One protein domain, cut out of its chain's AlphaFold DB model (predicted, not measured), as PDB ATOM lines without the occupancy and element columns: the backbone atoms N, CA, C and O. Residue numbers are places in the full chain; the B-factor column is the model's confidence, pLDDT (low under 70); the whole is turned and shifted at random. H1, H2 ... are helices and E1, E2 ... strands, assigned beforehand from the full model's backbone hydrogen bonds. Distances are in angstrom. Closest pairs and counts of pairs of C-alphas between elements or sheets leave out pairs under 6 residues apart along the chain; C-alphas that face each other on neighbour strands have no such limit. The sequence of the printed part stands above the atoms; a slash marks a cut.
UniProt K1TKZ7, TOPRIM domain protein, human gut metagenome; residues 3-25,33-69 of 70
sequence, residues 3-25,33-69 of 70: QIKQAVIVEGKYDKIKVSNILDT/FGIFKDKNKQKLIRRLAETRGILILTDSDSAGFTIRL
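This is residues 3 to 25 and 33 to 69 of the 70 residues of the protein "TOPRIM domain protein" of human gut metagenome (UniProt K1TKZ7). Two short parallel strands, E1 and E2, lie side by side in the middle, with helix H1 to one side of the pair and the longer helix H3 to the other, both helices slanted to the strands and running back roughly against E1. Two short helices, H2 and H4, lie beyond the ends of the strands at Val 10 and Leu 57, near each other, while residues 37 to 44, of which 39 to 44 belong to H3, stick out. The printed part has 60 residues with four named helices and two named strands, in the order E1, H1, H2, H3, E2, H4. The two strands make a parallel sheet of order E1, E2, and the class is mixed, helices and strands. The whole is compact and rounded, with a radius of gyration of the C-alphas of 11.7 A and spans of 29 by 25 by 16 A.

E1 is residues 7 to 10, 9.9 A long from first to last C-alpha, and begins with C-alpha 7 at (-12.266, 35.936, -13.921). H1 is residues 13 to 20, 10.6 A. After the cut, H2 is residues 33 to 36, 6.0 A, and H3 is residues 39 to 51, 18.3 A, with C-alpha 39 at (3.551, 29.394, -8.197). E2 is residues 54 to 57, 9.7 A. H4 is residues 62 to 67, 8.7 A, and ends with C-alpha 67 at (2.911, 35.998, -20.482).

E1 and E2 are parallel neighbours, with 24 degrees between their directions; N 9 and O 55 are 2.8 A apart and N 55 and O 7 2.9 A, both within hydrogen-bond range. The closest C-alphas of E1 and H1 are those of Val 10 and Lys 16, 6.4 A apart. H1 and E2 are apart. The closest C-alphas of H3 and E2 are those of Leu 48 and Ile 54, 6.6 A apart; those of H3 and E1 are Ala 7 and Leu 48, 7.1 A apart. H2 and H3 only just touch, with 3 pairs of C-alphas within 8 A, only at the corner by their link; H3 does so with residues 41 to 42 alone, and the closest C-alphas are those of Ile 35 and Gln 42, 6.8 A. H2 and H4 are close but not clearly touching, with the C-alphas of Phe 33 and Ile 67 closest, 6.3 A apart. H1 and H3 are apart, as are H3 and H4. In H1, H3 and H4 every O i to N i+4 pair is within hydrogen-bond range; H2 is too short for such a pair.

The two C-alphas farthest apart are those of Gln 3 and Lys 37, 30.7 A. Residues 26 to 32 are not printed, and C-alphas 25 and 33 are 23.0 A apart across this cut, which falls in the link from H1 to H2. Of the links that are printed whole, E1 to H1, H2 to H3, H3 to E2 and E2 to H4 are tight. The mean pLDDT of the printed part is 97.8, and no printed residue is under 70.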
ATOM      1  N   GLN A   3     -21.571  42.277 -16.334       97.50
ATOM      2  CA  GLN A   3     -21.281  41.161 -15.437       97.50
ATOM      3  C   GLN A   3     -20.946  39.909 -16.235       97.50
ATOM      4  O   GLN A   3     -21.686  39.517 -17.138       97.50
ATOM      5  N   ILE A   4     -19.837  39.264 -15.876       97.69
ATOM      6  CA  ILE A   4     -19.430  37.985 -16.457       97.69
ATOM      7  C   ILE A   4     -19.006  37.010 -15.365       97.69
ATOM      8  O   ILE A   4     -18.438  37.387 -14.340       97.69
ATOM      9  N   LYS A   5     -19.251  35.717 -15.600       97.75
ATOM     10  CA  LYS A   5     -18.858  34.664 -14.660       97.75
ATOM     11  C   LYS A   5     -17.341  34.494 -14.613       97.75
ATOM     12  O   LYS A   5     -16.818  34.148 -13.561       97.75
ATOM     13  N   GLN A   6     -16.624  34.696 -15.709       98.56
ATOM     14  CA  GLN A   6     -15.193  34.416 -15.810       98.56
ATOM     15  C   GLN A   6     -14.373  35.441 -15.028       98.56
ATOM     16  O   GLN A   6     -14.718  36.622 -15.000       98.56
ATOM     17  N   ALA A   7     -13.276  35.001 -14.410       98.50
ATOM     18  CA  ALA A   7     -12.266  35.936 -13.921       98.50
ATOM     19  C   ALA A   7     -11.423  36.451 -15.099       98.50
ATOM     20  O   ALA A   7     -11.170  35.708 -16.047       98.50
ATOM     21  N   VAL A   8     -10.982  37.704 -15.043       98.56
ATOM     22  CA  VAL A   8     -10.152  38.309 -16.092       98.56
ATOM     23  C   VAL A   8      -8.714  38.405 -15.608       98.56
ATOM     24  O   VAL A   8      -8.451  38.920 -14.523       98.56
ATOM     25  N   ILE A   9      -7.784  37.892 -16.406       98.56
ATOM     26  CA  ILE A   9      -6.348  37.946 -16.151       98.56
ATOM     27  C   ILE A   9      -5.749  39.026 -17.049       98.56
ATOM     28  O   ILE A   9      -5.931  38.962 -18.264       98.56
ATOM     29  N   VAL A  10      -5.057  39.997 -16.459       98.62
ATOM     30  CA  VAL A  10      -4.437  41.136 -17.157       98.62
ATOM     31  C   VAL A  10      -2.950  41.247 -16.835       98.62
ATOM     32  O   VAL A  10      -2.506  40.700 -15.826       98.62
ATOM     33  N   GLU A  11      -2.178  41.962 -17.654       97.81
ATOM     34  CA  GLU A  11      -0.730  42.089 -17.443       97.81
ATOM     35  C   GLU A  11      -0.382  42.908 -16.200       97.81
ATOM     36  O   GLU A  11       0.431  42.477 -15.373       97.81
ATOM     37  N   GLY A  12      -1.014  44.073 -16.035       97.12
ATOM     38  CA  GLY A  12      -0.666  44.973 -14.947       97.12
ATOM     39  C   GLY A  12      -1.794  45.847 -14.417       97.12
ATOM     40  O   GLY A  12      -2.962  45.795 -14.814       97.12
ATOM     41  N   LYS A  13      -1.396  46.705 -13.480       97.25
ATOM     42  CA  LYS A  13      -2.285  47.569 -12.699       97.25
ATOM     43  C   LYS A  13      -3.177  48.463 -13.545       97.25
ATOM     44  O   LYS A  13      -4.351  48.643 -13.224       97.25
ATOM     45  N   TYR A  14      -2.632  49.054 -14.603       97.56
ATOM     46  CA  TYR A  14      -3.390  49.980 -15.442       97.56
ATOM     47  C   TYR A  14      -4.475  49.266 -16.251       97.56
ATOM     48  O   TYR A  14      -5.569  49.813 -16.400       97.56
ATOM     49  N   ASP A  15      -4.221  48.035 -16.692       97.62
ATOM     50  CA  ASP A  15      -5.210  47.213 -17.390       97.62
ATOM     51  C   ASP A  15      -6.361  46.869 -16.462       97.62
ATOM     52  O   ASP A  15      -7.524  47.061 -16.811       97.62
ATOM     53  N   LYS A  16      -6.046  46.460 -15.228       98.25
ATOM     54  CA  LYS A  16      -7.062  46.176 -14.215       98.25
ATOM     55  C   LYS A  16      -7.971  47.370 -13.971       98.25
ATOM     56  O   LYS A  16      -9.181  47.187 -13.962       98.25
ATOM     57  N   ILE A  17      -7.404  48.569 -13.804       97.94
ATOM     58  CA  ILE A  17      -8.181  49.799 -13.581       97.94
ATOM     59  C   ILE A  17      -9.115  50.073 -14.769       97.94
ATOM     60  O   ILE A  17     -10.293  50.375 -14.578       97.94
ATOM     61  N   LYS A  18      -8.612  49.950 -16.004       97.62
ATOM     62  CA  LYS A  18      -9.424  50.160 -17.212       97.62
ATOM     63  C   LYS A  18     -10.552  49.135 -17.312       97.62
ATOM     64  O   LYS A  18     -11.696  49.508 -17.558       97.62
ATOM     65  N   VAL A  19     -10.243  47.860 -17.090       97.62
ATOM     66  CA  VAL A  19     -11.212  46.764 -17.177       97.62
ATOM     67  C   VAL A  19     -12.252  46.853 -16.062       97.62
ATOM     68  O   VAL A  19     -13.431  46.656 -16.343       97.62
ATOM     69  N   SER A  20     -11.873  47.219 -14.831       97.56
ATOM     70  CA  SER A  20     -12.806  47.334 -13.697       97.56
ATOM     71  C   SER A  20     -13.863  48.424 -13.876       97.56
ATOM     72  O   SER A  20     -14.931  48.344 -13.283       97.56
ATOM     73  N   ASN A  21     -13.599  49.428 -14.719       97.75
ATOM     74  CA  ASN A  21     -14.597  50.449 -15.057       97.75
ATOM     75  C   ASN A  21     -15.715  49.905 -15.966       97.75
ATOM     76  O   ASN A  21     -16.770  50.527 -16.091       97.75
ATOM     77  N   ILE A  22     -15.489  48.761 -16.617       97.56
ATOM     78  CA  ILE A  22     -16.403  48.166 -17.596       97.56
ATOM     79  C   ILE A  22     -17.006  46.872 -17.045       97.56
ATOM     80  O   ILE A  22     -18.222  46.683 -17.134       97.56
ATOM     81  N   LEU A  23     -16.171  45.999 -16.474       98.06
ATOM     82  CA  LEU A  23     -16.533  44.664 -16.014       98.06
ATOM     83  C   LEU A  23     -16.669  44.596 -14.494       98.06
ATOM     84  O   LEU A  23     -15.773  44.995 -13.754       98.06
ATOM     85  N   ASP A  24     -17.761  43.988 -14.051       97.62
ATOM     86  CA  ASP A  24     -17.979  43.588 -12.665       97.62
ATOM     87  C   ASP A  24     -17.654  42.095 -12.517       97.62
ATOM     88  O   ASP A  24     -18.494  41.217 -12.725       97.62
ATOM     89  N   THR A  25     -16.375  41.800 -12.277       97.88
ATOM     90  CA  THR A  25     -15.863  40.444 -12.047       97.88
ATOM     91  C   THR A  25     -14.521  40.482 -11.306       97.88
ATOM     92  O   THR A  25     -13.930  41.538 -11.090       97.88
ATOM     93  N   PHE A  33       5.927  39.751 -16.151       97.94
ATOM     94  CA  PHE A  33       6.666  38.485 -16.053       97.94
ATOM     95  C   PHE A  33       6.750  37.906 -14.625       97.94
ATOM     96  O   PHE A  33       7.278  36.805 -14.441       97.94
ATOM     97  N   GLY A  34       6.239  38.604 -13.604       97.69
ATOM     98  CA  GLY A  34       6.223  38.122 -12.218       97.69
ATOM     99  C   GLY A  34       5.496  36.781 -12.055       97.69
ATOM    100  O   GLY A  34       5.944  35.921 -11.290       97.69
ATOM    101  N   ILE A  35       4.447  36.546 -12.851       98.00
ATOM    102  CA  ILE A  35       3.637  35.321 -12.826       98.00
ATOM    103  C   ILE A  35       4.437  34.031 -13.032       98.00
ATOM    104  O   ILE A  35       4.066  32.989 -12.496       98.00
ATOM    105  N   PHE A  36       5.561  34.071 -13.752       98.06
ATOM    106  CA  PHE A  36       6.391  32.881 -13.980       98.06
ATOM    107  C   PHE A  36       7.069  32.376 -12.703       98.06
ATOM    108  O   PHE A  36       7.375  31.185 -12.580       98.06
ATOM    109  N   LYS A  37       7.289  33.273 -11.737       98.00
ATOM    110  CA  LYS A  37       7.925  32.965 -10.450       98.00
ATOM    111  C   LYS A  37       6.899  32.712  -9.343       98.00
ATOM    112  O   LYS A  37       7.209  32.013  -8.382       98.00
ATOM    113  N   ASP A  38       5.674  33.216  -9.486       98.12
ATOM    114  CA  ASP A  38       4.619  33.070  -8.483       98.12
ATOM    115  C   ASP A  38       3.775  31.800  -8.695       98.12
ATOM    116  O   ASP A  38       2.703  31.797  -9.306       98.12
ATOM    117  N   LYS A  39       4.248  30.687  -8.126       98.06
ATOM    118  CA  LYS A  39       3.551  29.394  -8.197       98.06
ATOM    119  C   LYS A  39       2.198  29.381  -7.495       98.06
ATOM    120  O   LYS A  39       1.335  28.588  -7.875       98.06
ATOM    121  N   ASN A  40       1.987  30.228  -6.492       98.31
ATOM    122  CA  ASN A  40       0.705  30.286  -5.796       98.31
ATOM    123  C   ASN A  40      -0.340  30.980  -6.668       98.31
ATOM    124  O   ASN A  40      -1.452  30.469  -6.813       98.31
ATOM    125  N   LYS A  41       0.039  32.078  -7.326       98.12
ATOM    126  CA  LYS A  41      -0.826  32.773  -8.279       98.12
ATOM    127  C   LYS A  41      -1.139  31.911  -9.504       98.12
ATOM    128  O   LYS A  41      -2.305  31.819  -9.877       98.12
ATOM    129  N   GLN A  42      -0.165  31.180 -10.054       98.31
ATOM    130  CA  GLN A  42      -0.426  30.203 -11.126       98.31
ATOM    131  C   GLN A  42      -1.457  29.142 -10.707       98.31
ATOM    132  O   GLN A  42      -2.406  28.869 -11.444       98.31
ATOM    133  N   LYS A  43      -1.314  28.560  -9.503       98.44
ATOM    134  CA  LYS A  43      -2.274  27.580  -8.963       98.44
ATOM    135  C   LYS A  43      -3.668  28.179  -8.783       98.44
ATOM    136  O   LYS A  43      -4.653  27.530  -9.128       98.44
ATOM    137  N   LEU A  44      -3.755  29.410  -8.272       98.31
ATOM    138  CA  LEU A  44      -5.017  30.132  -8.140       98.31
ATOM    139  C   LEU A  44      -5.692  30.310  -9.505       98.31
ATOM    140  O   LEU A  44      -6.854  29.942  -9.652       98.31
ATOM    141  N   ILE A  45      -4.969  30.816 -10.510       98.25
ATOM    142  CA  ILE A  45      -5.519  31.035 -11.854       98.25
ATOM    143  C   ILE A  45      -5.982  29.715 -12.479       98.25
ATOM    144  O   ILE A  45      -7.083  29.655 -13.021       98.25
ATOM    145  N   ARG A  46      -5.198  28.639 -12.343       98.12
ATOM    146  CA  ARG A  46      -5.562  27.309 -12.856       98.12
ATOM    147  C   ARG A  46      -6.843  26.779 -12.203       98.12
ATOM    148  O   ARG A  46      -7.762  26.368 -12.904       98.12
ATOM    149  N   ARG A  47      -6.974  26.915 -10.879       98.44
ATOM    150  CA  ARG A  47      -8.210  26.562 -10.163       98.44
ATOM    151  C   ARG A  47      -9.401  27.428 -10.587       98.44
ATOM    152  O   ARG A  47     -10.523  26.931 -10.672       98.44
ATOM    153  N   LEU A  48      -9.196  28.717 -10.859       98.38
ATOM    154  CA  LEU A  48     -10.259  29.597 -11.362       98.38
ATOM    155  C   LEU A  48     -10.704  29.190 -12.771       98.38
ATOM    156  O   LEU A  48     -11.904  29.188 -13.041       98.38
ATOM    157  N   ALA A  49      -9.765  28.794 -13.635       98.19
ATOM    158  CA  ALA A  49     -10.065  28.293 -14.973       98.19
ATOM    159  C   ALA A  49     -10.965  27.050 -14.920       98.19
ATOM    160  O   ALA A  49     -11.965  26.999 -15.629       98.19
ATOM    161  N   GLU A  50     -10.669  26.109 -14.021       98.31
ATOM    162  CA  GLU A  50     -11.449  24.876 -13.836       98.31
ATOM    163  C   GLU A  50     -12.839  25.125 -13.222       98.31
ATOM    164  O   GLU A  50     -13.810  24.466 -13.585       98.31
ATOM    165  N   THR A  51     -12.955  26.073 -12.286       97.94
ATOM    166  CA  THR A  51     -14.178  26.244 -11.473       97.94
ATOM    167  C   THR A  51     -15.158  27.280 -12.019       97.94
ATOM    168  O   THR A  51     -16.376  27.077 -11.977       97.94
ATOM    169  N   ARG A  52     -14.661  28.413 -12.531       97.56
ATOM    170  CA  ARG A  52     -15.500  29.499 -13.068       97.56
ATOM    171  C   ARG A  52     -15.179  29.897 -14.507       97.56
ATOM    172  O   ARG A  52     -16.007  30.569 -15.120       97.56
ATOM    173  N   GLY A  53     -14.044  29.458 -15.044       98.38
ATOM    174  CA  GLY A  53     -13.503  29.919 -16.319       98.38
ATOM    175  C   GLY A  53     -12.721  31.226 -16.175       98.38
ATOM    176  O   GLY A  53     -12.952  32.019 -15.257       98.38
ATOM    177  N   ILE A  54     -11.794  31.457 -17.102       98.50
ATOM    178  CA  ILE A  54     -10.990  32.682 -17.162       98.50
ATOM    179  C   ILE A  54     -10.987  33.275 -18.571       98.50
ATOM    180  O   ILE A  54     -11.182  32.562 -19.553       98.50
ATOM    181  N   LEU A  55     -10.732  34.577 -18.652       98.12
ATOM    182  CA  LEU A  55     -10.398  35.310 -19.870       98.12
ATOM    183  C   LEU A  55      -9.012  35.922 -19.685       98.12
ATOM    184  O   LEU A  55      -8.772  36.589 -18.683       98.12
ATOM    185  N   ILE A  56      -8.107  35.699 -20.635       97.75
ATOM    186  CA  ILE A  56      -6.763  36.280 -20.608       97.75
ATOM    187  C   ILE A  56      -6.734  37.463 -21.576       97.75
ATOM    188  O   ILE A  56      -6.932  37.284 -22.780       97.75
ATOM    189  N   LEU A  57      -6.500  38.658 -21.040       97.62
ATOM    190  CA  LEU A  57      -6.461  39.915 -21.773       97.62
ATOM    191  C   LEU A  57      -5.080  40.552 -21.595       97.62
ATOM    192  O   LEU A  57      -4.826  41.255 -20.622       97.62
ATOM    193  N   THR A  58      -4.193  40.252 -22.539       97.31
ATOM    194  CA  THR A  58      -2.830  40.796 -22.623       97.31
ATOM    195  C   THR A  58      -2.674  41.568 -23.922       97.31
ATOM    196  O   THR A  58      -3.448  41.337 -24.863       97.31
ATOM    197  N   ASP A  59      -1.632  42.387 -24.008       96.31
ATOM    198  CA  ASP A  59      -1.319  43.107 -25.229       96.31
ATOM    199  C   ASP A  59      -0.954  42.129 -26.355       96.31
ATOM    200  O   ASP A  59      -0.511  40.992 -26.140       96.31
ATOM    201  N   SER A  60      -1.220  42.550 -27.590       96.44
ATOM    202  CA  SER A  60      -0.912  41.793 -28.804       96.44
ATOM    203  C   SER A  60       0.539  42.015 -29.231       96.44
ATOM    204  O   SER A  60       0.811  42.372 -30.378       96.44
ATOM    205  N   ASP A  61       1.466  41.859 -28.293       97.81
ATOM    206  CA  ASP A  61       2.897  42.026 -28.502       97.81
ATOM    207  C   ASP A  61       3.682  40.821 -27.964       97.81
ATOM    208  O   ASP A  61       3.129  39.868 -27.414       97.81
ATOM    209  N   SER A  62       5.002  40.838 -28.152       97.94
ATOM    210  CA  SER A  62       5.855  39.717 -27.738       97.94
ATOM    211  C   SER A  62       5.805  39.449 -26.227       97.94
ATOM    212  O   SER A  62       5.923  38.291 -25.814       97.94
ATOM    213  N   ALA A  63       5.623  40.483 -25.401       96.88
ATOM    214  CA  ALA A  63       5.551  40.334 -23.954       96.88
ATOM    215  C   ALA A  63       4.226  39.681 -23.551       96.88
ATOM    216  O   ALA A  63       4.244  38.646 -22.879       96.88
ATOM    217  N   GLY A  64       3.103  40.193 -24.052       97.75
ATOM    218  CA  GLY A  64       1.781  39.638 -23.806       97.75
ATOM    219  C   GLY A  64       1.635  38.207 -24.318       97.75
ATOM    220  O   GLY A  64       1.116  37.343 -23.605       97.75
ATOM    221  N   PHE A  65       2.168  37.895 -25.505       97.62
ATOM    222  CA  PHE A  65       2.213  36.514 -26.001       97.62
ATOM    223  C   PHE A  65       3.039  35.596 -25.101       97.62
ATOM    224  O   PHE A  65       2.621  34.467 -24.849       97.62
ATOM    225  N   THR A  66       4.174  36.073 -24.585       97.75
ATOM    226  CA  THR A  66       4.992  35.294 -23.650       97.75
ATOM    227  C   THR A  66       4.233  35.047 -22.355       97.75
ATOM    228  O   THR A  66       4.135  33.901 -21.932       97.75
ATOM    229  N   ILE A  67       3.641  36.085 -21.754       97.56
ATOM    230  CA  ILE A  67       2.911  35.998 -20.482       97.56
ATOM    231  C   ILE A  67       1.815  34.932 -20.542       97.56
ATOM    232  O   ILE A  67       1.683  34.170 -19.593       97.56
ATOM    233  N   ARG A  68       1.093  34.775 -21.659       96.00
ATOM    234  CA  ARG A  68       0.044  33.740 -21.824       96.00
ATOM    235  C   ARG A  68       0.507  32.298 -21.561       96.00
ATOM    236  O   ARG A  68      -0.342  31.433 -21.368       96.00
ATOM    237  N   LEU A  69       1.814  32.037 -21.562       94.88
ATOM    238  CA  LEU A  69       2.413  30.717 -21.358       94.88
ATOM    239  C   LEU A  69       2.679  30.371 -19.875       94.88
ATOM    240  O   LEU A  69       3.388  29.396 -19.613       94.88
TER     241      LEU A  69